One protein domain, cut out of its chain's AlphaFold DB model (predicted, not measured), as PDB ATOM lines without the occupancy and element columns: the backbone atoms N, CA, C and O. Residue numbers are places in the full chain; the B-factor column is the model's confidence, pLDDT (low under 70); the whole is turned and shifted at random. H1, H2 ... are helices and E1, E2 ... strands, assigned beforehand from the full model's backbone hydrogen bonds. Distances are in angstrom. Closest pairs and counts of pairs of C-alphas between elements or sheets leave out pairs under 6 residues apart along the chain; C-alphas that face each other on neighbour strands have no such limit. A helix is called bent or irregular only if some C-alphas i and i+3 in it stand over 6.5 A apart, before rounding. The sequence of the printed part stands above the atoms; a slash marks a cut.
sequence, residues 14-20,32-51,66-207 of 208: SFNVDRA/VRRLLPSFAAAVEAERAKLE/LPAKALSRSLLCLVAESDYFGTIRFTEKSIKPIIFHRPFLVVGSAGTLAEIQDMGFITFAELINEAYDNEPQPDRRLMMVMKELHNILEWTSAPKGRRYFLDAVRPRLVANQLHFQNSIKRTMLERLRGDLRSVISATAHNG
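What this domain is: This is residues 14 to 20, 32 to 51 and 66 to 207 of the 208 residues of an uncharacterized protein of Acuticoccus sediminis (UniProt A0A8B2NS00). A compact body bears one long helical arm: the two-stranded parallel sheet E1, E2 lies between H3 and H6, H1 is loosely beside H6, and residues 184 to 207, largely H7, stick out. The printed part has 169 residues, mostly helix, in the order H1, H2, E1, H3, E2, H4, H5, H6, H7. It is loose, with a radius of gyration of the C-alphas of 19.8 A, spanning 74 by 36 by 31 A.

How they stand to each other: H1, residues 32 to 50, is close to but not clearly touching H6, residues 138 to 155 (closest C-alphas Val 32 and Asp 139, 7.2 A). H2, residues 68 to 71, is close to but not clearly touching H3, residues 92 to 99 (Leu 71 and Pro 97, 7.4 A). E1, residues 76 to 80, and E2, residues 104 to 107, are parallel; N 79 and O 105, 2.8 A apart, are within hydrogen-bond range. E1, H3, E2 form a strand-helix-strand unit, a helix between two parallel strands, with a right-handed crossover. E2 and H6 come closest at C-alphas Val 107 and Leu 142, 6.6 A. H5, residues 130 to 134, touches H6 (Tyr 132 and Arg 141, 5.2 A) and only just touches H4, residues 112 to 118, with 3 pairs of C-alphas within 8 A. H7, residues 159 to 205, one helix by its hydrogen bonds, is bent: C-alphas 168 and 171 are 7.0 A apart. Its arm H7b, residues 171 to 205, touches H3 with residues 173 to 180 alone (Ile 98 and Gln 177, 6.1 A). Every O i to N i+4 pair is within range in H4, H6, H7a, residues 159 to 168, and H7b; H1 has 12 of 15, H3 2 of 4, H5 0 of 1 but 2 of 2 O i to N i+3 pairs, and H2 is too short.

Where its parts are: H1 begins at C-alpha 32 (172.134, 125.775, 150.695) and is 26.3 A long; H6 is 26.2 A. H7b, 51.5 A, ends at C-alpha 205 (237.025, 134.456, 141.765). H1 and H3 are only just irregular: C-alphas 34 and 37 are 6.8 A apart, 94 and 97 6.6 A.

The domain as a whole: The C-alphas farthest apart, Arg 34 and Gly 207, are 74.9 A apart. Cuts leave C-alphas 20 and 32 17.3 A apart, and 51 and 66 17.1 A. The links E1 to H3 and H4 to H5 are long. Mean pLDDT of the printed part is 72.2; residues 14 to 20, 32 to 51, 66 to 75 and 82 to 93 are among those under 70.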
ATOM      1  N   SER A  14     181.183 140.336 139.073       38.53
ATOM      2  CA  SER A  14     182.050 139.432 138.295       38.53
ATOM      3  C   SER A  14     182.369 138.174 139.091       38.53
ATOM      4  O   SER A  14     182.956 138.258 140.174       38.53
ATOM      5  N   PHE A  15     182.043 137.019 138.518       37.56
ATOM      6  CA  PHE A  15     182.335 135.703 139.076       37.56
ATOM      7  C   PHE A  15     183.589 135.131 138.429       37.56
ATOM      8  O   PHE A  15     183.727 135.151 137.207       37.56
ATOM      9  N   ASN A  16     184.492 134.603 139.246       39.16
ATOM     10  CA  ASN A  16     185.673 133.887 138.779       39.16
ATOM     11  C   ASN A  16     185.607 132.432 139.262       39.16
ATOM     12  O   ASN A  16     186.523 131.958 139.935       39.16
ATOM     13  N   VAL A  17     184.484 131.761 138.979       36.91
ATOM     14  CA  VAL A  17     184.267 130.366 139.373       36.91
ATOM     15  C   VAL A  17     184.197 129.478 138.140       36.91
ATOM     16  O   VAL A  17     183.434 129.739 137.211       36.91
ATOM     17  N   ASP A  18     185.022 128.437 138.143       35.16
ATOM     18  CA  ASP A  18     184.950 127.343 137.186       35.16
ATOM     19  C   ASP A  18     183.669 126.537 137.455       35.16
ATOM     20  O   ASP A  18     183.416 126.145 138.598       35.16
ATOM     21  N   ARG A  19     182.845 126.307 136.424       34.16
ATOM     22  CA  ARG A  19     181.500 125.704 136.542       34.16
ATOM     23  C   ARG A  19     181.548 124.316 137.195       34.16
ATOM     24  O   ARG A  19     180.587 123.922 137.841       34.16
ATOM     25  N   ALA A  20     182.676 123.615 137.057       33.56
ATOM     26  CA  ALA A  20     182.918 122.285 137.617       33.56
ATOM     27  C   ALA A  20     183.382 122.285 139.089       33.56
ATOM     28  O   ALA A  20     183.443 121.226 139.703       33.56
ATOM     29  N   VAL A  32     171.262 125.259 151.760       43.75
ATOM     30  CA  VAL A  32     172.134 125.775 150.695       43.75
ATOM     31  C   VAL A  32     171.671 125.263 149.332       43.75
ATOM     32  O   VAL A  32     171.564 126.051 148.389       43.75
ATOM     33  N   ARG A  33     171.294 123.980 149.223       47.91
ATOM     34  CA  ARG A  33     170.724 123.407 147.986       47.91
ATOM     35  C   ARG A  33     169.477 124.132 147.513       47.91
ATOM     36  O   ARG A  33     169.296 124.318 146.313       47.91
ATOM     37  N   ARG A  34     168.635 124.579 148.443       51.31
ATOM     38  CA  ARG A  34     167.409 125.315 148.123       51.31
ATOM     39  C   ARG A  34     167.676 126.739 147.627       51.31
ATOM     40  O   ARG A  34     166.919 127.245 146.801       51.31
ATOM     41  N   LEU A  35     168.735 127.385 148.113       47.53
ATOM     42  CA  LEU A  35     169.092 128.768 147.765       47.53
ATOM     43  C   LEU A  35     169.962 128.869 146.502       47.53
ATOM     44  O   LEU A  35     169.874 129.861 145.772       47.53
ATOM     45  N   LEU A  36     170.757 127.836 146.206       49.16
ATOM     46  CA  LEU A  36     171.674 127.780 145.062       49.16
ATOM     47  C   LEU A  36     171.016 128.085 143.698       49.16
ATOM     48  O   LEU A  36     171.593 128.877 142.954       49.16
ATOM     49  N   PRO A  37     169.823 127.557 143.349       47.03
ATOM     50  CA  PRO A  37     169.180 127.853 142.065       47.03
ATOM     51  C   PRO A  37     168.803 129.330 141.903       47.03
ATOM     52  O   PRO A  37     169.001 129.912 140.839       47.03
ATOM     53  N   SER A  38     168.297 129.960 142.970       45.97
ATOM     54  CA  SER A  38     167.953 131.389 142.964       45.97
ATOM     55  C   SER A  38     169.203 132.252 142.819       45.97
ATOM     56  O   SER A  38     169.208 133.231 142.069       45.97
ATOM     57  N   PHE A  39     170.286 131.847 143.481       45.28
ATOM     58  CA  PHE A  39     171.568 132.515 143.363       45.28
ATOM     59  C   PHE A  39     172.166 132.380 141.961       45.28
ATOM     60  O   PHE A  39     172.520 133.389 141.359       45.28
ATOM     61  N   ALA A  40     172.218 131.166 141.408       44.84
ATOM     62  CA  ALA A  40     172.707 130.910 140.055       44.84
ATOM     63  C   ALA A  40     171.932 131.728 139.010       44.84
ATOM     64  O   ALA A  40     172.540 132.339 138.134       44.84
ATOM     65  N   ALA A  41     170.608 131.836 139.156       47.91
ATOM     66  CA  ALA A  41     169.785 132.680 138.297       47.91
ATOM     67  C   ALA A  41     170.135 134.177 138.424       47.91
ATOM     68  O   ALA A  41     170.226 134.875 137.414       47.91
ATOM     69  N   ALA A  42     170.374 134.680 139.641       43.34
ATOM     70  CA  ALA A  42     170.796 136.066 139.865       43.34
ATOM     71  C   ALA A  42     172.186 136.353 139.264       43.34
ATOM     72  O   ALA A  42     172.397 137.399 138.647       43.34
ATOM     73  N   VAL A  43     173.111 135.397 139.391       44.41
ATOM     74  CA  VAL A  43     174.449 135.427 138.785       44.41
ATOM     75  C   VAL A  43     174.369 135.477 137.258       44.41
ATOM     76  O   VAL A  43     175.000 136.330 136.629       44.41
ATOM     77  N   GLU A  44     173.591 134.583 136.647       47.12
ATOM     78  CA  GLU A  44     173.447 134.498 135.191       47.12
ATOM     79  C   GLU A  44     172.751 135.733 134.609       47.12
ATOM     80  O   GLU A  44     173.196 136.269 133.590       47.12
ATOM     81  N   ALA A  45     171.727 136.252 135.292       46.41
ATOM     82  CA  ALA A  45     171.049 137.483 134.896       46.41
ATOM     83  C   ALA A  45     171.997 138.692 134.893       46.41
ATOM     84  O   ALA A  45     171.861 139.579 134.051       46.41
ATOM     85  N   GLU A  46     172.964 138.739 135.811       46.94
ATOM     86  CA  GLU A  46     173.945 139.821 135.861       46.94
ATOM     87  C   GLU A  46     175.054 139.654 134.817       46.94
ATOM     88  O   GLU A  46     175.455 140.621 134.164       46.94
ATOM     89  N   ARG A  47     175.481 138.412 134.565       44.84
ATOM     90  CA  ARG A  47     176.417 138.071 133.484       44.84
ATOM     91  C   ARG A  47     175.878 138.471 132.109       44.84
ATOM     92  O   ARG A  47     176.620 139.046 131.317       44.84
ATOM     93  N   ALA A  48     174.598 138.222 131.835       48.19
ATOM     94  CA  ALA A  48     173.968 138.574 130.560       48.19
ATOM     95  C   ALA A  48     173.954 140.094 130.300       48.19
ATOM     96  O   ALA A  48     174.093 140.536 129.160       48.19
ATOM     97  N   LYS A  49     173.844 140.917 131.354       46.19
ATOM     98  CA  LYS A  49     173.891 142.389 131.244       46.19
ATOM     99  C   LYS A  49     175.302 142.909 130.954       46.19
ATOM    100  O   LYS A  49     175.456 143.926 130.279       46.19
ATOM    101  N   LEU A  50     176.330 142.201 131.425       41.91
ATOM    102  CA  LEU A  50     177.741 142.543 131.222       41.91
ATOM    103  C   LEU A  50     178.222 142.339 129.776       41.91
ATOM    104  O   LEU A  50     179.152 143.020 129.344       41.91
ATOM    105  N   GLU A  51     177.614 141.420 129.022       46.62
ATOM    106  CA  GLU A  51     178.041 141.085 127.654       46.62
ATOM    107  C   GLU A  51     177.697 142.167 126.617       46.62
ATOM    108  O   GLU A  51     178.343 142.228 125.572       46.62
ATOM    109  N   LEU A  66     195.190 139.431 132.112       40.69
ATOM    110  CA  LEU A  66     194.124 139.097 133.048       40.69
ATOM    111  C   LEU A  66     192.772 139.457 132.408       40.69
ATOM    112  O   LEU A  66     192.696 140.478 131.724       40.69
ATOM    113  N   PRO A  67     191.697 138.667 132.606       45.62
ATOM    114  CA  PRO A  67     190.384 138.936 132.018       45.62
ATOM    115  C   PRO A  67     189.745 140.188 132.652       45.62
ATOM    116  O   PRO A  67     188.853 140.117 133.493       45.62
ATOM    117  N   ALA A  68     190.222 141.363 132.236       46.22
ATOM    118  CA  ALA A  68     189.900 142.677 132.784       46.22
ATOM    119  C   ALA A  68     188.456 143.122 132.487       46.22
ATOM    120  O   ALA A  68     187.928 143.999 133.168       46.22
ATOM    121  N   LYS A  69     187.802 142.503 131.491       44.03
ATOM    122  CA  LYS A  69     186.501 142.920 130.938       44.03
ATOM    123  C   LYS A  69     185.338 142.838 131.942       44.03
ATOM    124  O   LYS A  69     184.482 143.715 131.931       44.03
ATOM    125  N   ALA A  70     185.301 141.816 132.803       42.50
ATOM    126  CA  ALA A  70     184.206 141.617 133.765       42.50
ATOM    127  C   ALA A  70     184.453 142.339 135.103       42.50
ATOM    128  O   ALA A  70     183.540 142.933 135.679       42.50
ATOM    129  N   LEU A  71     185.702 142.337 135.579       48.25
ATOM    130  CA  LEU A  71     186.085 142.972 136.843       48.25
ATOM    131  C   LEU A  71     186.023 144.501 136.759       48.25
ATOM    132  O   LEU A  71     185.569 145.137 137.704       48.25
ATOM    133  N   SER A  72     186.378 145.107 135.620       46.78
ATOM    134  CA  SER A  72     186.389 146.570 135.462       46.78
ATOM    135  C   SER A  72     185.007 147.226 135.544       46.78
ATOM    136  O   SER A  72     184.917 148.439 135.730       46.78
ATOM    137  N   ARG A  73     183.921 146.456 135.471       50.59
ATOM    138  CA  ARG A  73     182.562 147.008 135.482       50.59
ATOM    139  C   ARG A  73     181.739 146.611 136.698       50.59
ATOM    140  O   ARG A  73     180.718 147.235 136.923       50.59
ATOM    141  N   SER A  74     182.185 145.618 137.457       60.25
ATOM    142  CA  SER A  74     181.435 145.038 138.574       60.25
ATOM    143  C   SER A  74     181.545 145.873 139.848       60.25
ATOM    144  O   SER A  74     182.604 146.436 140.120       60.25
ATOM    145  N   LEU A  75     180.473 145.927 140.645       66.94
ATOM    146  CA  LEU A  75     180.443 146.637 141.931       66.94
ATOM    147  C   LEU A  75     181.325 145.948 142.983       66.94
ATOM    148  O   LEU A  75     182.001 146.624 143.752       66.94
ATOM    149  N   LEU A  76     181.305 144.613 142.999       76.75
ATOM    150  CA  LEU A  76     181.930 143.731 143.988       76.75
ATOM    151  C   LEU A  76     182.412 142.438 143.304       76.75
ATOM    152  O   LEU A  76     181.832 141.998 142.306       76.75
ATOM    153  N   CYS A  77     183.454 141.808 143.851       79.12
ATOM    154  CA  CYS A  77     183.905 140.471 143.466       79.12
ATOM    155  C   CYS A  77     183.589 139.435 144.558       79.12
ATOM    156  O   CYS A  77     183.932 139.633 145.718       79.12
ATOM    157  N   LEU A  78     182.978 138.307 144.190       79.62
ATOM    158  CA  LEU A  78     182.911 137.136 145.066       79.62
ATOM    159  C   LEU A  78     184.064 136.198 144.715       79.62
ATOM    160  O   LEU A  78     184.106 135.627 143.621       79.62
ATOM    161  N   VAL A  79     185.008 136.070 145.636       80.75
ATOM    162  CA  VAL A  79     186.174 135.204 145.505       80.75
ATOM    163  C   VAL A  79     185.810 133.841 146.070       80.75
ATOM    164  O   VAL A  79     185.640 133.701 147.274       80.75
ATOM    165  N   ALA A  80     185.697 132.834 145.210       75.50
ATOM    166  CA  ALA A  80     185.571 131.446 145.640       75.50
ATOM    167  C   ALA A  80     186.957 130.795 145.644       75.50
ATOM    168  O   ALA A  80     187.561 130.617 144.578       75.50
ATOM    169  N   GLU A  81     187.480 130.457 146.820       71.62
ATOM    170  CA  GLU A  81     188.717 129.690 146.927       71.62
ATOM    171  C   GLU A  81     188.472 128.189 146.763       71.62
ATOM    172  O   GLU A  81     187.366 127.680 146.913       71.62
ATOM    173  N   SER A  82     189.520 127.473 146.350       60.53
ATOM    174  CA  SER A  82     189.418 126.043 146.016       60.53
ATOM    175  C   SER A  82     189.470 125.122 147.235       60.53
ATOM    176  O   SER A  82     189.248 123.927 147.081       60.53
ATOM    177  N   ASP A  83     189.802 125.662 148.407       60.78
ATOM    178  CA  ASP A  83     189.717 124.964 149.683       60.78
ATOM    179  C   ASP A  83     188.745 125.729 150.582       60.78
ATOM    180  O   ASP A  83     188.874 126.939 150.780       60.78
ATOM    181  N   TYR A  84     187.735 125.003 151.042       56.00
ATOM    182  CA  TYR A  84     186.640 125.503 151.859       56.00
ATOM    183  C   TYR A  84     186.646 124.894 153.270       56.00
ATOM    184  O   TYR A  84     185.981 125.394 154.184       56.00
ATOM    185  N   PHE A  85     187.406 123.810 153.449       48.09
ATOM    186  CA  PHE A  85     187.261 122.873 154.556       48.09
ATOM    187  C   PHE A  85     188.469 122.841 155.497       48.09
ATOM    188  O   PHE A  85     188.340 122.267 156.576       48.09
ATOM    189  N   GLY A  86     189.615 123.454 155.164       48.72
ATOM    190  CA  GLY A  86     190.710 123.475 156.140       48.72
ATOM    191  C   GLY A  86     191.984 124.240 155.809       48.72
ATOM    192  O   GLY A  86     192.589 124.778 156.731       48.72
ATOM    193  N   THR A  87     192.419 124.333 154.550       58.38
ATOM    194  CA  THR A  87     193.660 125.070 154.244       58.38
ATOM    195  C   THR A  87     193.328 126.497 153.841       58.38
ATOM    196  O   THR A  87     192.553 126.720 152.906       58.38
ATOM    197  N   ILE A  88     193.933 127.479 154.509       58.50
ATOM    198  CA  ILE A  88     193.901 128.862 154.036       58.50
ATOM    199  C   ILE A  88     194.794 128.937 152.798       58.50
ATOM    200  O   ILE A  88     195.972 128.575 152.827       58.50
ATOM    201  N   ARG A  89     194.214 129.347 151.669       60.50
ATOM    202  CA  ARG A  89     194.932 129.485 150.402       60.50
ATOM    203  C   ARG A  89     194.707 130.866 149.835       60.50
ATOM    204  O   ARG A  89     193.686 131.127 149.206       60.50
ATOM    205  N   PHE A  90     195.713 131.713 149.981       64.00
ATOM    206  CA  PHE A  90     195.781 132.942 149.217       64.00
ATOM    207  C   PHE A  90     196.275 132.638 147.805       64.00
ATOM    208  O   PHE A  90     197.428 132.258 147.596       64.00
ATOM    209  N   THR A  91     195.384 132.752 146.822       62.16
ATOM    210  CA  THR A  91     195.718 132.477 145.421       62.16
ATOM    211  C   THR A  91     195.573 133.718 144.552       62.16
ATOM    212  O   THR A  91     195.078 134.765 144.970       62.16
ATOM    213  N   GLU A  92     195.928 133.582 143.276       60.62
ATOM    214  CA  GLU A  92     195.646 134.581 142.243       60.62
ATOM    215  C   GLU A  92     194.176 135.039 142.235       60.62
ATOM    216  O   GLU A  92     193.883 136.151 141.798       60.62
ATOM    217  N   LYS A  93     193.235 134.210 142.718       68.44
ATOM    218  CA  LYS A  93     191.813 134.574 142.816       68.44
ATOM    219  C   LYS A  93     191.571 135.674 143.844       68.44
ATOM    220  O   LYS A  93     190.839 136.608 143.533       68.44
ATOM    221  N   SER A  94     192.222 135.587 145.000       70.75
ATOM    222  CA  SER A  94     192.161 136.590 146.066       70.75
ATOM    223  C   SER A  94     192.905 137.878 145.690       70.75
ATOM    224  O   SER A  94     192.477 138.975 146.040       70.75
ATOM    225  N   ILE A  95     193.963 137.776 144.877       70.00
ATOM    226  CA  ILE A  95     194.740 138.938 144.406       70.00
ATOM    227  C   ILE A  95     194.022 139.713 143.287       70.00
ATOM    228  O   ILE A  95     194.151 140.933 143.187       70.00
ATOM    229  N   LYS A  96     193.252 139.037 142.427       72.25
ATOM    230  CA  LYS A  96     192.544 139.668 141.297       72.25
ATOM    231  C   LYS A  96     191.713 140.902 141.686       72.25
ATOM    232  O   LYS A  96     191.936 141.944 141.068       72.25
ATOM    233  N   PRO A  97     190.793 140.864 142.666       76.31
ATOM    234  CA  PRO A  97     190.020 142.052 143.031       76.31
ATOM    235  C   PRO A  97     190.899 143.200 143.539       76.31
ATOM    236  O   PRO A  97     190.620 144.355 143.223       76.31
ATOM    237  N   ILE A  98     192.009 142.900 144.220       77.56
ATOM    238  CA  ILE A  98     192.988 143.903 144.657       77.56
ATOM    239  C   ILE A  98     193.644 144.587 143.450       77.56
ATOM    240  O   ILE A  98     193.646 145.815 143.362       77.56
ATOM    241  N   ILE A  99     194.133 143.809 142.475       70.38
ATOM    242  CA  ILE A  99     194.725 144.335 141.232       70.38
ATOM    243  C   ILE A  99     193.728 145.216 140.475       70.38
ATOM    244  O   ILE A  99     194.088 146.277 139.963       70.38
ATOM    245  N   PHE A 100     192.473 144.773 140.402       69.94
ATOM    246  CA  PHE A 100     191.424 145.441 139.642       69.94
ATOM    247  C   PHE A 100     190.694 146.539 140.410       69.94
ATOM    248  O   PHE A 100     189.733 147.098 139.881       69.94
ATOM    249  N   HIS A 101     191.159 146.895 141.611       73.25
ATOM    250  CA  HIS A 101     190.571 147.961 142.413       73.25
ATOM    251  C   HIS A 101     189.087 147.695 142.710       73.25
ATOM    252  O   HIS A 101     188.222 148.531 142.441       73.25
ATOM    253  N   ARG A 102     188.758 146.489 143.179       80.62
ATOM    254  CA  ARG A 102     187.381 146.069 143.469       80.62
ATOM    255  C   ARG A 102     187.233 145.591 144.906       80.62
ATOM    256  O   ARG A 102     188.117 144.882 145.387       80.62
ATOM    257  N   PRO A 103     186.125 145.945 145.581       87.75
ATOM    258  CA  PRO A 103     185.811 145.333 146.857       87.75
ATOM    259  C   PRO A 103     185.490 143.857 146.638       87.75
ATOM    260  O   PRO A 103     185.094 143.453 145.535       87.75
ATOM    261  N   PHE A 104     185.667 143.048 147.676       88.06
ATOM    262  CA  PHE A 104     185.496 141.609 147.570       88.06
ATOM    263  C   PHE A 104     184.882 140.977 148.819       88.06
ATOM    264  O   PHE A 104     185.033 141.484 149.925       88.06
ATOM    265  N   LEU A 105     184.202 139.855 148.600       89.62
ATOM    266  CA  LEU A 105     183.800 138.875 149.608       89.62
ATOM    267  C   LEU A 105     184.547 137.574 149.333       89.62
ATOM    268  O   LEU A 105     184.784 137.249 148.167       89.62
ATOM    269  N   VAL A 106     184.868 136.812 150.376       87.44
ATOM    270  CA  VAL A 106     185.580 135.538 150.232       87.44
ATOM    271  C   VAL A 106     184.705 134.377 150.689       87.44
ATOM    272  O   VAL A 106     184.238 134.333 151.820       87.44
ATOM    273  N   VAL A 107     184.518 133.410 149.795       84.38
ATOM    274  CA  VAL A 107     184.016 132.067 150.092       84.38
ATOM    275  C   VAL A 107     185.231 131.144 150.121       84.38
ATOM    276  O   VAL A 107     185.737 130.740 149.074       84.38
ATOM    277  N   GLY A 108     185.731 130.852 151.316       82.19
ATOM    278  CA  GLY A 108     186.928 130.040 151.544       82.19
ATOM    279  C   GLY A 108     186.954 129.464 152.958       82.19
ATOM    280  O   GLY A 108     185.949 129.520 153.674       82.19
ATOM    281  N   SER A 109     188.093 128.902 153.357       85.12
ATOM    282  CA  SER A 109     188.361 128.453 154.732       85.12
ATOM    283  C   SER A 109     188.216 129.596 155.752       85.12
ATOM    284  O   SER A 109     188.432 130.760 155.416       85.12
ATOM    285  N   ALA A 110     187.871 129.274 157.002       89.19
ATOM    286  CA  ALA A 110     187.903 130.250 158.095       89.19
ATOM    287  C   ALA A 110     189.325 130.810 158.270       89.19
ATOM    288  O   ALA A 110     190.298 130.082 158.068       89.19
ATOM    289  N   GLY A 111     189.432 132.087 158.633       90.69
ATOM    290  CA  GLY A 111     190.699 132.808 158.765       90.69
ATOM    291  C   GLY A 111     191.298 133.296 157.442       90.69
ATOM    292  O   GLY A 111     192.429 133.777 157.429       90.69
ATOM    293  N   THR A 112     190.585 133.183 156.317       89.44
ATOM    294  CA  THR A 112     191.117 133.654 155.030       89.44
ATOM    295  C   THR A 112     191.225 135.177 154.998       89.44
ATOM    296  O   THR A 112     192.195 135.702 154.450       89.44
ATOM    297  N   LEU A 113     190.267 135.905 155.578       92.88
ATOM    298  CA  LEU A 113     190.383 137.362 155.690       92.88
ATOM    299  C   LEU A 113     191.482 137.764 156.670       92.88
ATOM    300  O   LEU A 113     192.212 138.707 156.371       92.88
ATOM    301  N   ALA A 114     191.634 137.042 157.783       92.50
ATOM    302  CA  ALA A 114     192.736 137.265 158.718       92.50
ATOM    303  C   ALA A 114     194.103 137.137 158.018       92.50
ATOM    304  O   ALA A 114     194.919 138.049 158.091       92.50
ATOM    305  N   GLU A 115     194.309 136.085 157.223       89.19
ATOM    306  CA  GLU A 115     195.541 135.911 156.438       89.19
ATOM    307  C   GLU A 115     195.751 137.059 155.433       89.19
ATOM    308  O   GLU A 115     196.857 137.579 155.279       89.19
ATOM    309  N   ILE A 116     194.685 137.502 154.749       89.31
ATOM    310  CA  ILE A 116     194.734 138.660 153.837       89.31
ATOM    311  C   ILE A 116     195.214 139.918 154.572       89.31
ATOM    312  O   ILE A 116     196.025 140.676 154.025       89.31
ATOM    313  N   GLN A 117     194.743 140.125 155.801       92.44
ATOM    314  CA  GLN A 117     195.171 141.226 156.657       92.44
ATOM    315  C   GLN A 117     196.630 141.075 157.104       92.44
ATOM    316  O   GLN A 117     197.380 142.051 157.029       92.44
ATOM    317  N   ASP A 118     197.067 139.866 157.461       90.62
ATOM    318  CA  ASP A 118     198.453 139.568 157.847       90.62
ATOM    319  C   ASP A 118     199.449 139.824 156.701       90.62
ATOM    320  O   ASP A 118     200.570 140.289 156.922       90.62
ATOM    321  N   MET A 119     199.024 139.638 155.446       84.88
ATOM    322  CA  MET A 119     199.795 140.031 154.255       84.88
ATOM    323  C   MET A 119     199.839 141.551 154.004       84.88
ATOM    324  O   MET A 119     200.487 142.015 153.056       84.88
ATOM    325  N   GLY A 120     199.162 142.349 154.831       88.94
ATOM    326  CA  GLY A 120     199.129 143.810 154.765       88.94
ATOM    327  C   GLY A 120     198.066 144.384 153.828       88.94
ATOM    328  O   GLY A 120     198.125 145.571 153.502       88.94
ATOM    329  N   PHE A 121     197.106 143.574 153.369       91.56
ATOM    330  CA  PHE A 121     195.948 144.070 152.628       91.56
ATOM    331  C   PHE A 121     194.803 144.438 153.574       91.56
ATOM    332  O   PHE A 121     194.651 143.904 154.662       91.56
ATOM    333  N   ILE A 122     193.966 145.368 153.137       94.12
ATOM    334  CA  ILE A 122     192.846 145.903 153.903       94.12
ATOM    335  C   ILE A 122     191.544 145.272 153.401       94.12
ATOM    336  O   ILE A 122     191.284 145.265 152.193       94.12
ATOM    337  N   THR A 123     190.723 144.771 154.322       94.44
ATOM    338  CA  THR A 123     189.365 144.262 154.062       94.44
ATOM    339  C   THR A 123     188.313 145.334 154.404       94.44
ATOM    340  O   THR A 123     188.654 146.511 154.540       94.44
ATOM    341  N   PHE A 124     187.028 144.993 154.481       95.19
ATOM    342  CA  PHE A 124     185.909 145.944 154.488       95.19
ATOM    343  C   PHE A 124     185.004 145.802 155.721       95.19
ATOM    344  O   PHE A 124     183.803 146.055 155.622       95.19
ATOM    345  N   ALA A 125     185.557 145.422 156.880       94.00
ATOM    346  CA  ALA A 125     184.815 145.176 158.126       94.00
ATOM    347  C   ALA A 125     183.906 146.338 158.586       94.00
ATOM    348  O   ALA A 125     182.951 146.133 159.331       94.00
ATOM    349  N   GLU A 126     184.176 147.575 158.158       90.06
ATOM    350  CA  GLU A 126     183.331 148.740 158.453       90.06
ATOM    351  C   GLU A 126     182.077 148.870 157.567       90.06
ATOM    352  O   GLU A 126     181.194 149.674 157.866       90.06
ATOM    353  N   LEU A 127     182.002 148.112 156.470       89.88
ATOM    354  CA  LEU A 127     180.877 148.101 155.522       89.88
ATOM    355  C   LEU A 127     180.241 146.719 155.368       89.88
ATOM    356  O   LEU A 127     179.097 146.628 154.933       89.88
ATOM    357  N   ILE A 128     180.994 145.667 155.670       93.62
ATOM    358  CA  ILE A 128     180.625 144.268 155.501       93.62
ATOM    359  C   ILE A 128     180.809 143.588 156.851       93.62
ATOM    360  O   ILE A 128     181.853 143.737 157.484       93.62
ATOM    361  N   ASN A 129     179.825 142.809 157.295       96.25
ATOM    362  CA  ASN A 129     180.004 141.993 158.486       96.25
ATOM    363  C   ASN A 129     180.917 140.795 158.178       96.25
ATOM    364  O   ASN A 129     180.470 139.759 157.692       96.25
ATOM    365  N   GLU A 130     182.201 140.931 158.500       96.69
ATOM    366  CA  GLU A 130     183.238 139.921 158.247       96.69
ATOM    367  C   GLU A 130     183.289 138.799 159.298       96.69
ATOM    368  O   GLU A 130     184.171 137.944 159.249       96.69
ATOM    369  N   ALA A 131     182.318 138.727 160.219       96.81
ATOM    370  CA  ALA A 131     182.259 137.670 161.235       96.81
ATOM    371  C   ALA A 131     182.196 136.249 160.645       96.81
ATOM    372  O   ALA A 131     182.525 135.289 161.339       96.81
ATOM    373  N   TYR A 132     181.810 136.111 159.370       94.50
ATOM    374  CA  TYR A 132     181.840 134.832 158.663       94.50
ATOM    375  C   TYR A 132     183.242 134.216 158.614       94.50
ATOM    376  O   TYR A 132     183.359 132.995 158.607       94.50
ATOM    377  N   ASP A 133     184.309 135.019 158.635       95.56
ATOM    378  CA  ASP A 133     185.677 134.495 158.578       95.56
ATOM    379  C   ASP A 133     186.042 133.664 159.819       95.56
ATOM    380  O   ASP A 133     186.904 132.796 159.745       95.56
ATOM    381  N   ASN A 134     185.332 133.864 160.934       95.19
ATOM    382  CA  ASN A 134     185.516 133.110 162.175       95.19
ATOM    383  C   ASN A 134     184.558 131.916 162.319       95.19
ATOM    384  O   ASN A 134     184.653 131.184 163.302       95.19
ATOM    385  N   GLU A 135     183.615 131.710 161.391       94.31
ATOM    386  CA  GLU A 135     182.643 130.615 161.482       94.31
ATOM    387  C   GLU A 135     183.301 129.289 161.066       94.31
ATOM    388  O   GLU A 135     183.666 129.131 159.893       94.31
ATOM    389  N   PRO A 136     183.468 128.310 161.977       89.06
ATOM    390  CA  PRO A 136     184.117 127.043 161.656       89.06
ATOM    391  C   PRO A 136     183.254 126.137 160.772       89.06
ATOM    392  O   PRO A 136     183.812 125.368 159.989       89.06
ATOM    393  N   GLN A 137     181.920 126.211 160.865       86.44
ATOM    394  CA  GLN A 137     181.023 125.352 160.095       86.44
ATOM    395  C   GLN A 137     180.891 125.858 158.650       86.44
ATOM    396  O   GLN A 137     180.354 126.948 158.430       86.44
ATOM    397  N   PRO A 138     181.315 125.070 157.645       79.50
ATOM    398  CA  PRO A 138     181.357 125.525 156.259       79.50
ATOM    399  C   PRO A 138     179.986 125.972 155.724       79.50
ATOM    400  O   PRO A 138     179.879 127.048 155.144       79.50
ATOM    401  N   ASP A 139     178.905 125.230 155.956       81.38
ATOM    402  CA  ASP A 139     177.573 125.638 155.477       81.38
ATOM    403  C   ASP A 139     177.118 126.980 156.072       81.38
ATOM    404  O   ASP A 139     176.653 127.870 155.355       81.38
ATOM    405  N   ARG A 140     177.324 127.168 157.383       84.06
ATOM    406  CA  ARG A 140     176.965 128.412 158.078       84.06
ATOM    407  C   ARG A 140     177.776 129.591 157.560       84.06
ATOM    408  O   ARG A 140     177.205 130.647 157.293       84.06
ATOM    409  N   ARG A 141     179.079 129.397 157.342       88.25
ATOM    410  CA  ARG A 141     179.960 130.414 156.757       88.25
ATOM    411  C   ARG A 141     179.445 130.870 155.395       88.25
ATOM    412  O   ARG A 141     179.345 132.072 155.157       88.25
ATOM    413  N   LEU A 142     179.052 129.930 154.530       83.50
ATOM    414  CA  LEU A 142     178.521 130.253 153.205       83.50
ATOM    415  C   LEU A 142     177.254 131.090 153.336       83.50
ATOM    416  O   LEU A 142     177.135 132.129 152.693       83.50
ATOM    417  N   MET A 143     176.325 130.674 154.199       83.00
ATOM    418  CA  MET A 143     175.086 131.413 154.433       83.00
ATOM    419  C   MET A 143     175.346 132.838 154.931       83.00
ATOM    420  O   MET A 143     174.661 133.765 154.500       83.00
ATOM    421  N   MET A 144     176.349 133.039 155.786       90.50
ATOM    422  CA  MET A 144     176.741 134.372 156.248       90.50
ATOM    423  C   MET A 144     177.317 135.229 155.113       90.50
ATOM    424  O   MET A 144     176.883 136.366 154.946       90.50
ATOM    425  N   VAL A 145     178.215 134.683 154.282       87.56
ATOM    426  CA  VAL A 145     178.746 135.397 153.102       87.56
ATOM    427  C   VAL A 145     177.619 135.775 152.137       87.56
ATOM    428  O   VAL A 145     177.566 136.895 151.633       87.56
ATOM    429  N   MET A 146     176.687 134.853 151.902       83.00
ATOM    430  CA  MET A 146     175.541 135.062 151.018       83.00
ATOM    431  C   MET A 146     174.570 136.112 151.556       83.00
ATOM    432  O   MET A 146     174.038 136.911 150.784       83.00
ATOM    433  N   LYS A 147     174.366 136.147 152.875       85.12
ATOM    434  CA  LYS A 147     173.584 137.189 153.543       85.12
ATOM    435  C   LYS A 147     174.222 138.562 153.349       85.12
ATOM    436  O   LYS A 147     173.526 139.494 152.958       85.12
ATOM    437  N   GLU A 148     175.532 138.679 153.555       90.56
ATOM    438  CA  GLU A 148     176.238 139.943 153.329       90.56
ATOM    439  C   GLU A 148     176.182 140.370 151.865       90.56
ATOM    440  O   GLU A 148     175.906 141.529 151.570       90.56
ATOM    441  N   LEU A 149     176.340 139.433 150.930       85.06
ATOM    442  CA  LEU A 149     176.164 139.721 149.514       85.06
ATOM    443  C   LEU A 149     174.755 140.248 149.207       85.06
ATOM    444  O   LEU A 149     174.619 141.240 148.495       85.06
ATOM    445  N   HIS A 150     173.713 139.614 149.744       81.25
ATOM    446  CA  HIS A 150     172.332 140.055 149.553       81.25
ATOM    447  C   HIS A 150     172.107 141.468 150.100       81.25
ATOM    448  O   HIS A 150     171.636 142.329 149.355       81.25
ATOM    449  N   ASN A 151     172.534 141.728 151.340       85.44
ATOM    450  CA  ASN A 151     172.487 143.059 151.949       85.44
ATOM    451  C   ASN A 151     173.195 144.083 151.052       85.44
ATOM    452  O   ASN A 151     172.669 145.171 150.798       85.44
ATOM    453  N   ILE A 152     174.365 143.706 150.511       83.50
ATOM    454  CA  ILE A 152     175.158 144.578 149.650       83.50
ATOM    455  C   ILE A 152     174.460 144.878 148.319       83.50
ATOM    456  O   ILE A 152     174.573 145.981 147.784       83.50
ATOM    457  N   LEU A 153     173.737 143.924 147.750       78.62
ATOM    458  CA  LEU A 153     172.990 144.136 146.512       78.62
ATOM    459  C   LEU A 153     171.732 144.975 146.755       78.62
ATOM    460  O   LEU A 153     171.400 145.835 145.939       78.62
ATOM    461  N   GLU A 154     171.065 144.775 147.890       79.12
ATOM    462  CA  GLU A 154     169.835 145.480 148.236       79.12
ATOM    463  C   GLU A 154     170.084 146.980 148.442       79.12
ATOM    464  O   GLU A 154     169.529 147.806 147.715       79.12
ATOM    465  N   TRP A 155     170.986 147.367 149.348       81.12
ATOM    466  CA  TRP A 155     171.258 148.790 149.613       81.12
ATOM    467  C   TRP A 155     171.932 149.522 148.427       81.12
ATOM    468  O   TRP A 155     171.763 150.733 148.282       81.12
ATOM    469  N   THR A 156     172.646 148.820 147.530       79.19
ATOM    470  CA  THR A 156     173.295 149.413 146.336       79.19
ATOM    471  C   THR A 156     172.419 149.372 145.082       79.19
ATOM    472  O   THR A 156     172.817 149.873 144.020       79.19
ATOM    473  N   SER A 157     171.208 148.820 145.187       75.38
ATOM    474  CA  SER A 157     170.195 148.911 144.135       75.38
ATOM    475  C   SER A 157     169.773 150.367 143.894       75.38
ATOM    476  O   SER A 157     169.556 150.775 142.751       75.38
ATOM    477  N   ALA A 158     169.752 151.183 144.953       76.62
ATOM    478  CA  ALA A 158     169.496 152.612 144.882       76.62
ATOM    479  C   ALA A 158     170.778 153.399 144.523       76.62
ATOM    480  O   ALA A 158     171.832 153.161 145.126       76.62
ATOM    481  N   PRO A 159     170.712 154.418 143.639       76.81
ATOM    482  CA  PRO A 159     171.886 155.205 143.239       76.81
ATOM    483  C   PRO A 159     172.647 155.842 144.410       76.81
ATOM    484  O   PRO A 159     173.877 155.861 144.418       76.81
ATOM    485  N   LYS A 160     171.924 156.330 145.426       80.50
ATOM    486  CA  LYS A 160     172.522 156.941 146.621       80.50
ATOM    487  C   LYS A 160     173.315 155.925 147.449       80.50
ATOM    488  O   LYS A 160     174.442 156.220 147.835       80.50
ATOM    489  N   GLY A 161     172.751 154.740 147.689       81.56
ATOM    490  CA  GLY A 161     173.427 153.678 148.435       81.56
ATOM    491  C   GLY A 161     174.631 153.127 147.676       81.56
ATOM    492  O   GLY A 161     175.711 152.991 148.243       81.56
ATOM    493  N   ARG A 162     174.502 152.954 146.352       79.81
ATOM    494  CA  ARG A 162     175.630 152.597 145.477       79.81
ATOM    495  C   ARG A 162     176.770 153.602 145.573       79.81
ATOM    496  O   ARG A 162     177.926 153.211 145.709       79.81
ATOM    497  N   ARG A 163     176.449 154.896 145.492       75.31
ATOM    498  CA  ARG A 163     177.449 155.962 145.568       75.31
ATOM    499  C   ARG A 163     178.164 155.961 146.914       75.31
ATOM    500  O   ARG A 163     179.390 156.001 146.933       75.31
ATOM    501  N   TYR A 164     177.404 155.867 148.002       85.50
ATOM    502  CA  TYR A 164     177.947 155.790 149.354       85.50
ATOM    503  C   TYR A 164     178.916 154.614 149.511       85.50
ATOM    504  O   TYR A 164     180.045 154.811 149.949       85.50
ATOM    505  N   PHE A 165     178.508 153.415 149.082       84.25
ATOM    506  CA  PHE A 165     179.352 152.224 149.148       84.25
ATOM    507  C   PHE A 165     180.672 152.421 148.396       84.25
ATOM    508  O   PHE A 165     181.740 152.198 148.960       84.25
ATOM    509  N   LEU A 166     180.610 152.903 147.148       81.25
ATOM    510  CA  LEU A 166     181.794 153.151 146.318       81.25
ATOM    511  C   LEU A 166     182.749 154.181 146.933       81.25
ATOM    512  O   LEU A 166     183.964 153.978 146.908       81.25
ATOM    513  N   ASP A 167     182.216 155.273 147.480       80.12
ATOM    514  CA  ASP A 167     183.027 156.300 148.137       80.12
ATOM    515  C   ASP A 167     183.683 155.758 149.418       80.12
ATOM    516  O   ASP A 167     184.847 156.058 149.680       80.12
ATOM    517  N   ALA A 168     182.978 154.912 150.173       87.38
ATOM    518  CA  ALA A 168     183.472 154.343 151.422       87.38
ATOM    519  C   ALA A 168     184.560 153.267 151.218       87.38
ATOM    520  O   ALA A 168     185.544 153.243 151.962       87.38
ATOM    521  N   VAL A 169     184.444 152.414 150.189       87.94
ATOM    522  CA  VAL A 169     185.470 151.390 149.893       87.94
ATOM    523  C   VAL A 169     186.712 151.977 149.221       87.94
ATOM    524  O   VAL A 169     187.814 151.454 149.400       87.94
ATOM    525  N   ARG A 170     186.573 153.067 148.451       83.62
ATOM    526  CA  ARG A 170     187.637 153.610 147.587       83.62
ATOM    527  C   ARG A 170     188.991 153.804 148.291       83.62
ATOM    528  O   ARG A 170     189.986 153.364 147.713       83.62
ATOM    529  N   PRO A 171     189.093 154.406 149.492       83.75
ATOM    530  CA  PRO A 171     190.386 154.592 150.155       83.75
ATOM    531  C   PRO A 171     191.151 153.279 150.373       83.75
ATOM    532  O   PRO A 171     192.361 153.227 150.155       83.75
ATOM    533  N   ARG A 172     190.440 152.198 150.717       91.00
ATOM    534  CA  ARG A 172     191.016 150.862 150.944       91.00
ATOM    535  C   ARG A 172     191.493 150.232 149.649       91.00
ATOM    536  O   ARG A 172     192.578 149.667 149.595       91.00
ATOM    537  N   LEU A 173     190.718 150.399 148.581       84.38
ATOM    538  CA  LEU A 173     191.094 149.915 147.255       84.38
ATOM    539  C   LEU A 173     192.363 150.607 146.738       84.38
ATOM    540  O   LEU A 173     193.228 149.946 146.163       84.38
ATOM    541  N   VAL A 174     192.502 151.921 146.967       78.75
ATOM    542  CA  VAL A 174     193.729 152.668 146.635       78.75
ATOM    543  C   VAL A 174     194.906 152.148 147.461       78.75
ATOM    544  O   VAL A 174     195.954 151.833 146.898       78.75
ATOM    545  N   ALA A 175     194.730 152.014 148.779       83.06
ATOM    546  CA  ALA A 175     195.775 151.526 149.677       83.06
ATOM    547  C   ALA A 175     196.252 150.112 149.303       83.06
ATOM    548  O   ALA A 175     197.455 149.888 149.178       83.06
ATOM    549  N   ASN A 176     195.328 149.190 149.018       86.69
ATOM    550  CA  ASN A 176     195.646 147.819 148.607       86.69
ATOM    551  C   ASN A 176     196.416 147.766 147.286       86.69
ATOM    552  O   ASN A 176     197.365 146.994 147.147       86.69
ATOM    553  N   GLN A 177     196.037 148.598 146.313       79.88
ATOM    554  CA  GLN A 177     196.725 148.655 145.029       79.88
ATOM    555  C   GLN A 177     198.152 149.201 145.177       79.88
ATOM    556  O   GLN A 177     199.085 148.643 144.599       79.88
ATOM    557  N   LEU A 178     198.332 150.260 145.973       78.81
ATOM    558  CA  LEU A 178     199.653 150.815 146.273       78.81
ATOM    559  C   LEU A 178     200.528 149.805 147.020       78.81
ATOM    560  O   LEU A 178     201.697 149.638 146.670       78.81
ATOM    561  N   HIS A 179     199.966 149.104 148.009       83.94
ATOM    562  CA  HIS A 179     200.657 148.027 148.720       83.94
ATOM    563  C   HIS A 179     201.133 146.945 147.750       83.94
ATOM    564  O   HIS A 179     202.323 146.642 147.702       83.94
ATOM    565  N   PHE A 180     200.246 146.450 146.882       79.81
ATOM    566  CA  PHE A 180     200.592 145.447 145.872       79.81
ATOM    567  C   PHE A 180     201.723 145.904 144.937       79.81
ATOM    568  O   PHE A 180     202.699 145.180 144.727       79.81
ATOM    569  N   GLN A 181     201.628 147.124 144.398       73.62
ATOM    570  CA  GLN A 181     202.651 147.693 143.513       73.62
ATOM    571  C   GLN A 181     204.010 147.825 144.212       73.62
ATOM    572  O   GLN A 181     205.047 147.487 143.634       73.62
ATOM    573  N   ASN A 182     204.011 148.287 145.464       74.12
ATOM    574  CA  ASN A 182     205.225 148.421 146.262       74.12
ATOM    575  C   ASN A 182     205.855 147.063 146.577       74.12
ATOM    576  O   ASN A 182     207.078 146.933 146.493       74.12
ATOM    577  N   SER A 183     205.040 146.052 146.876       75.69
ATOM    578  CA  SER A 183     205.494 144.681 147.110       75.69
ATOM    579  C   SER A 183     206.176 144.098 145.873       75.69
ATOM    580  O   SER A 183     207.306 143.623 145.972       75.69
ATOM    581  N   ILE A 184     205.582 144.242 144.679       70.12
ATOM    582  CA  ILE A 184     206.227 143.816 143.421       70.12
ATOM    583  C   ILE A 184     207.556 144.544 143.209       70.12
ATOM    584  O   ILE A 184     208.567 143.913 142.891       70.12
ATOM    585  N   LYS A 185     207.572 145.871 143.389       63.25
ATOM    586  CA  LYS A 185     208.779 146.685 143.203       63.25
ATOM    587  C   LYS A 185     209.911 146.229 144.126       63.25
ATOM    588  O   LYS A 185     211.048 146.130 143.670       63.25
ATOM    589  N   ARG A 186     209.615 145.931 145.396       70.44
ATOM    590  CA  ARG A 186     210.600 145.416 146.363       70.44
ATOM    591  C   ARG A 186     211.145 144.056 145.938       70.44
ATOM    592  O   ARG A 186     212.356 143.934 145.793       70.44
ATOM    593  N   THR A 187     210.271 143.101 145.626       67.56
ATOM    594  CA  THR A 187     210.677 141.758 145.186       67.56
ATOM    595  C   THR A 187     211.549 141.809 143.929       67.56
ATOM    596  O   THR A 187     212.553 141.106 143.830       67.56
ATOM    597  N   MET A 188     211.207 142.663 142.960       64.50
ATOM    598  CA  MET A 188     212.008 142.835 141.746       64.50
ATOM    599  C   MET A 188     213.387 143.436 142.051       64.50
ATOM    600  O   MET A 188     214.392 142.954 141.534       64.50
ATOM    601  N   LEU A 189     213.455 144.453 142.917       67.56
ATOM    602  CA  LEU A 189     214.719 145.059 143.348       67.56
ATOM    603  C   LEU A 189     215.605 144.072 144.116       67.56
ATOM    604  O   LEU A 189     216.821 144.087 143.948       67.56
ATOM    605  N   GLU A 190     215.021 143.220 144.955       76.00
ATOM    606  CA  GLU A 190     215.747 142.186 145.697       76.00
ATOM    607  C   GLU A 190     216.346 141.133 144.768       76.00
ATOM    608  O   GLU A 190     217.521 140.799 144.917       76.00
ATOM    609  N   ARG A 191     215.589 140.686 143.758       69.88
ATOM    610  CA  ARG A 191     216.092 139.773 142.720       69.88
ATOM    611  C   ARG A 191     217.253 140.386 141.945       69.88
ATOM    612  O   ARG A 191     218.326 139.799 141.907       69.88
ATOM    613  N   LEU A 192     217.086 141.614 141.445       74.25
ATOM    614  CA  LEU A 192     218.148 142.332 140.730       74.25
ATOM    615  C   LEU A 192     219.412 142.509 141.586       74.25
ATOM    616  O   LEU A 192     220.526 142.393 141.083       74.25
ATOM    617  N   ARG A 193     219.261 142.773 142.892       78.06
ATOM    618  CA  ARG A 193     220.395 142.850 143.829       78.06
ATOM    619  C   ARG A 193     221.072 141.496 144.026       78.06
ATOM    620  O   ARG A 193     222.294 141.462 144.139       78.06
ATOM    621  N   GLY A 194     220.302 140.412 144.097       80.44
ATOM    622  CA  GLY A 194     220.823 139.048 144.170       80.44
ATOM    623  C   GLY A 194     221.649 138.687 142.937       80.44
ATOM    624  O   GLY A 194     222.794 138.259 143.078       80.44
ATOM    625  N   ASP A 195     221.112 138.961 141.750       82.75
ATOM    626  CA  ASP A 195     221.774 138.698 140.470       82.75
ATOM    627  C   ASP A 195     223.046 139.539 140.307       82.75
ATOM    628  O   ASP A 195     224.096 139.039 139.913       82.75
ATOM    629  N   LEU A 196     223.008 140.822 140.680       77.81
ATOM    630  CA  LEU A 196     224.203 141.664 140.629       77.81
ATOM    631  C   LEU A 196     225.292 141.173 141.598       77.81
ATOM    632  O   LEU A 196     226.472 141.165 141.250       77.81
ATOM    633  N   ARG A 197     224.912 140.732 142.807       82.50
ATOM    634  CA  ARG A 197     225.858 140.156 143.777       82.50
ATOM    635  C   ARG A 197     226.492 138.869 143.256       82.50
ATOM    636  O   ARG A 197     227.698 138.701 143.426       82.50
ATOM    637  N   SER A 198     225.716 137.991 142.619       80.00
ATOM    638  CA  SER A 198     226.244 136.736 142.073       80.00
ATOM    639  C   SER A 198     227.253 136.999 140.951       80.00
ATOM    640  O   SER A 198     228.346 136.432 140.977       80.00
ATOM    641  N   VAL A 199     226.966 137.946 140.050       80.88
ATOM    642  CA  VAL A 199     227.889 138.358 138.978       80.88
ATOM    643  C   VAL A 199     229.194 138.928 139.540       80.88
ATOM    644  O   VAL A 199     230.266 138.514 139.108       80.88
ATOM    645  N   ILE A 200     229.123 139.832 140.527       82.19
ATOM    646  CA  ILE A 200     230.317 140.417 141.164       82.19
ATOM    647  C   ILE A 200     231.155 139.340 141.872       82.19
ATOM    648  O   ILE A 200     232.382 139.365 141.804       82.19
ATOM    649  N   SER A 201     230.516 138.372 142.537       79.56
ATOM    650  CA  SER A 201     231.241 137.279 143.197       79.56
ATOM    651  C   SER A 201     231.942 136.342 142.205       79.56
ATOM    652  O   SER A 201     233.069 135.921 142.451       79.56
ATOM    653  N   ALA A 202     231.322 136.073 141.051       73.44
ATOM    654  CA  ALA A 202     231.892 135.217 140.014       73.44
ATOM    655  C   ALA A 202     233.096 135.867 139.310       73.44
ATOM    656  O   ALA A 202     234.070 135.188 138.989       73.44
ATOM    657  N   THR A 203     233.069 137.186 139.099       73.25
ATOM    658  CA  THR A 203     234.203 137.916 138.511       73.25
ATOM    659  C   THR A 203     235.366 138.075 139.488       73.25
ATOM    660  O   THR A 203     236.515 138.041 139.057       73.25
ATOM    661  N   ALA A 204     235.100 138.169 140.795       69.00
ATOM    662  CA  ALA A 204     236.137 138.237 141.827       69.00
ATOM    663  C   ALA A 204     236.915 136.918 142.026       69.00
ATOM    664  O   ALA A 204     238.042 136.954 142.509       69.00
ATOM    665  N   HIS A 205     236.347 135.760 141.669       60.25
ATOM    666  CA  HIS A 205     237.025 134.456 141.765       60.25
ATOM    667  C   HIS A 205     237.769 134.037 140.488       60.25
ATOM    668  O   HIS A 205     238.713 133.264 140.577       60.25
ATOM    669  N   ASN A 206     237.404 134.573 139.320       58.78
ATOM    670  CA  ASN A 206     238.075 134.273 138.046       58.78
ATOM    671  C   ASN A 206     239.271 135.197 137.733       58.78
ATOM    672  O   ASN A 206     239.860 135.089 136.660       58.78
ATOM    673  N   GLY A 207     239.597 136.133 138.630       55.00
ATOM    674  CA  GLY A 207     240.705 137.085 138.487       55.00
ATOM    675  C   GLY A 207     241.885 136.853 139.439       55.00
ATOM    676  O   GLY A 207     242.698 137.765 139.581       55.00
TER     677      GLY A 207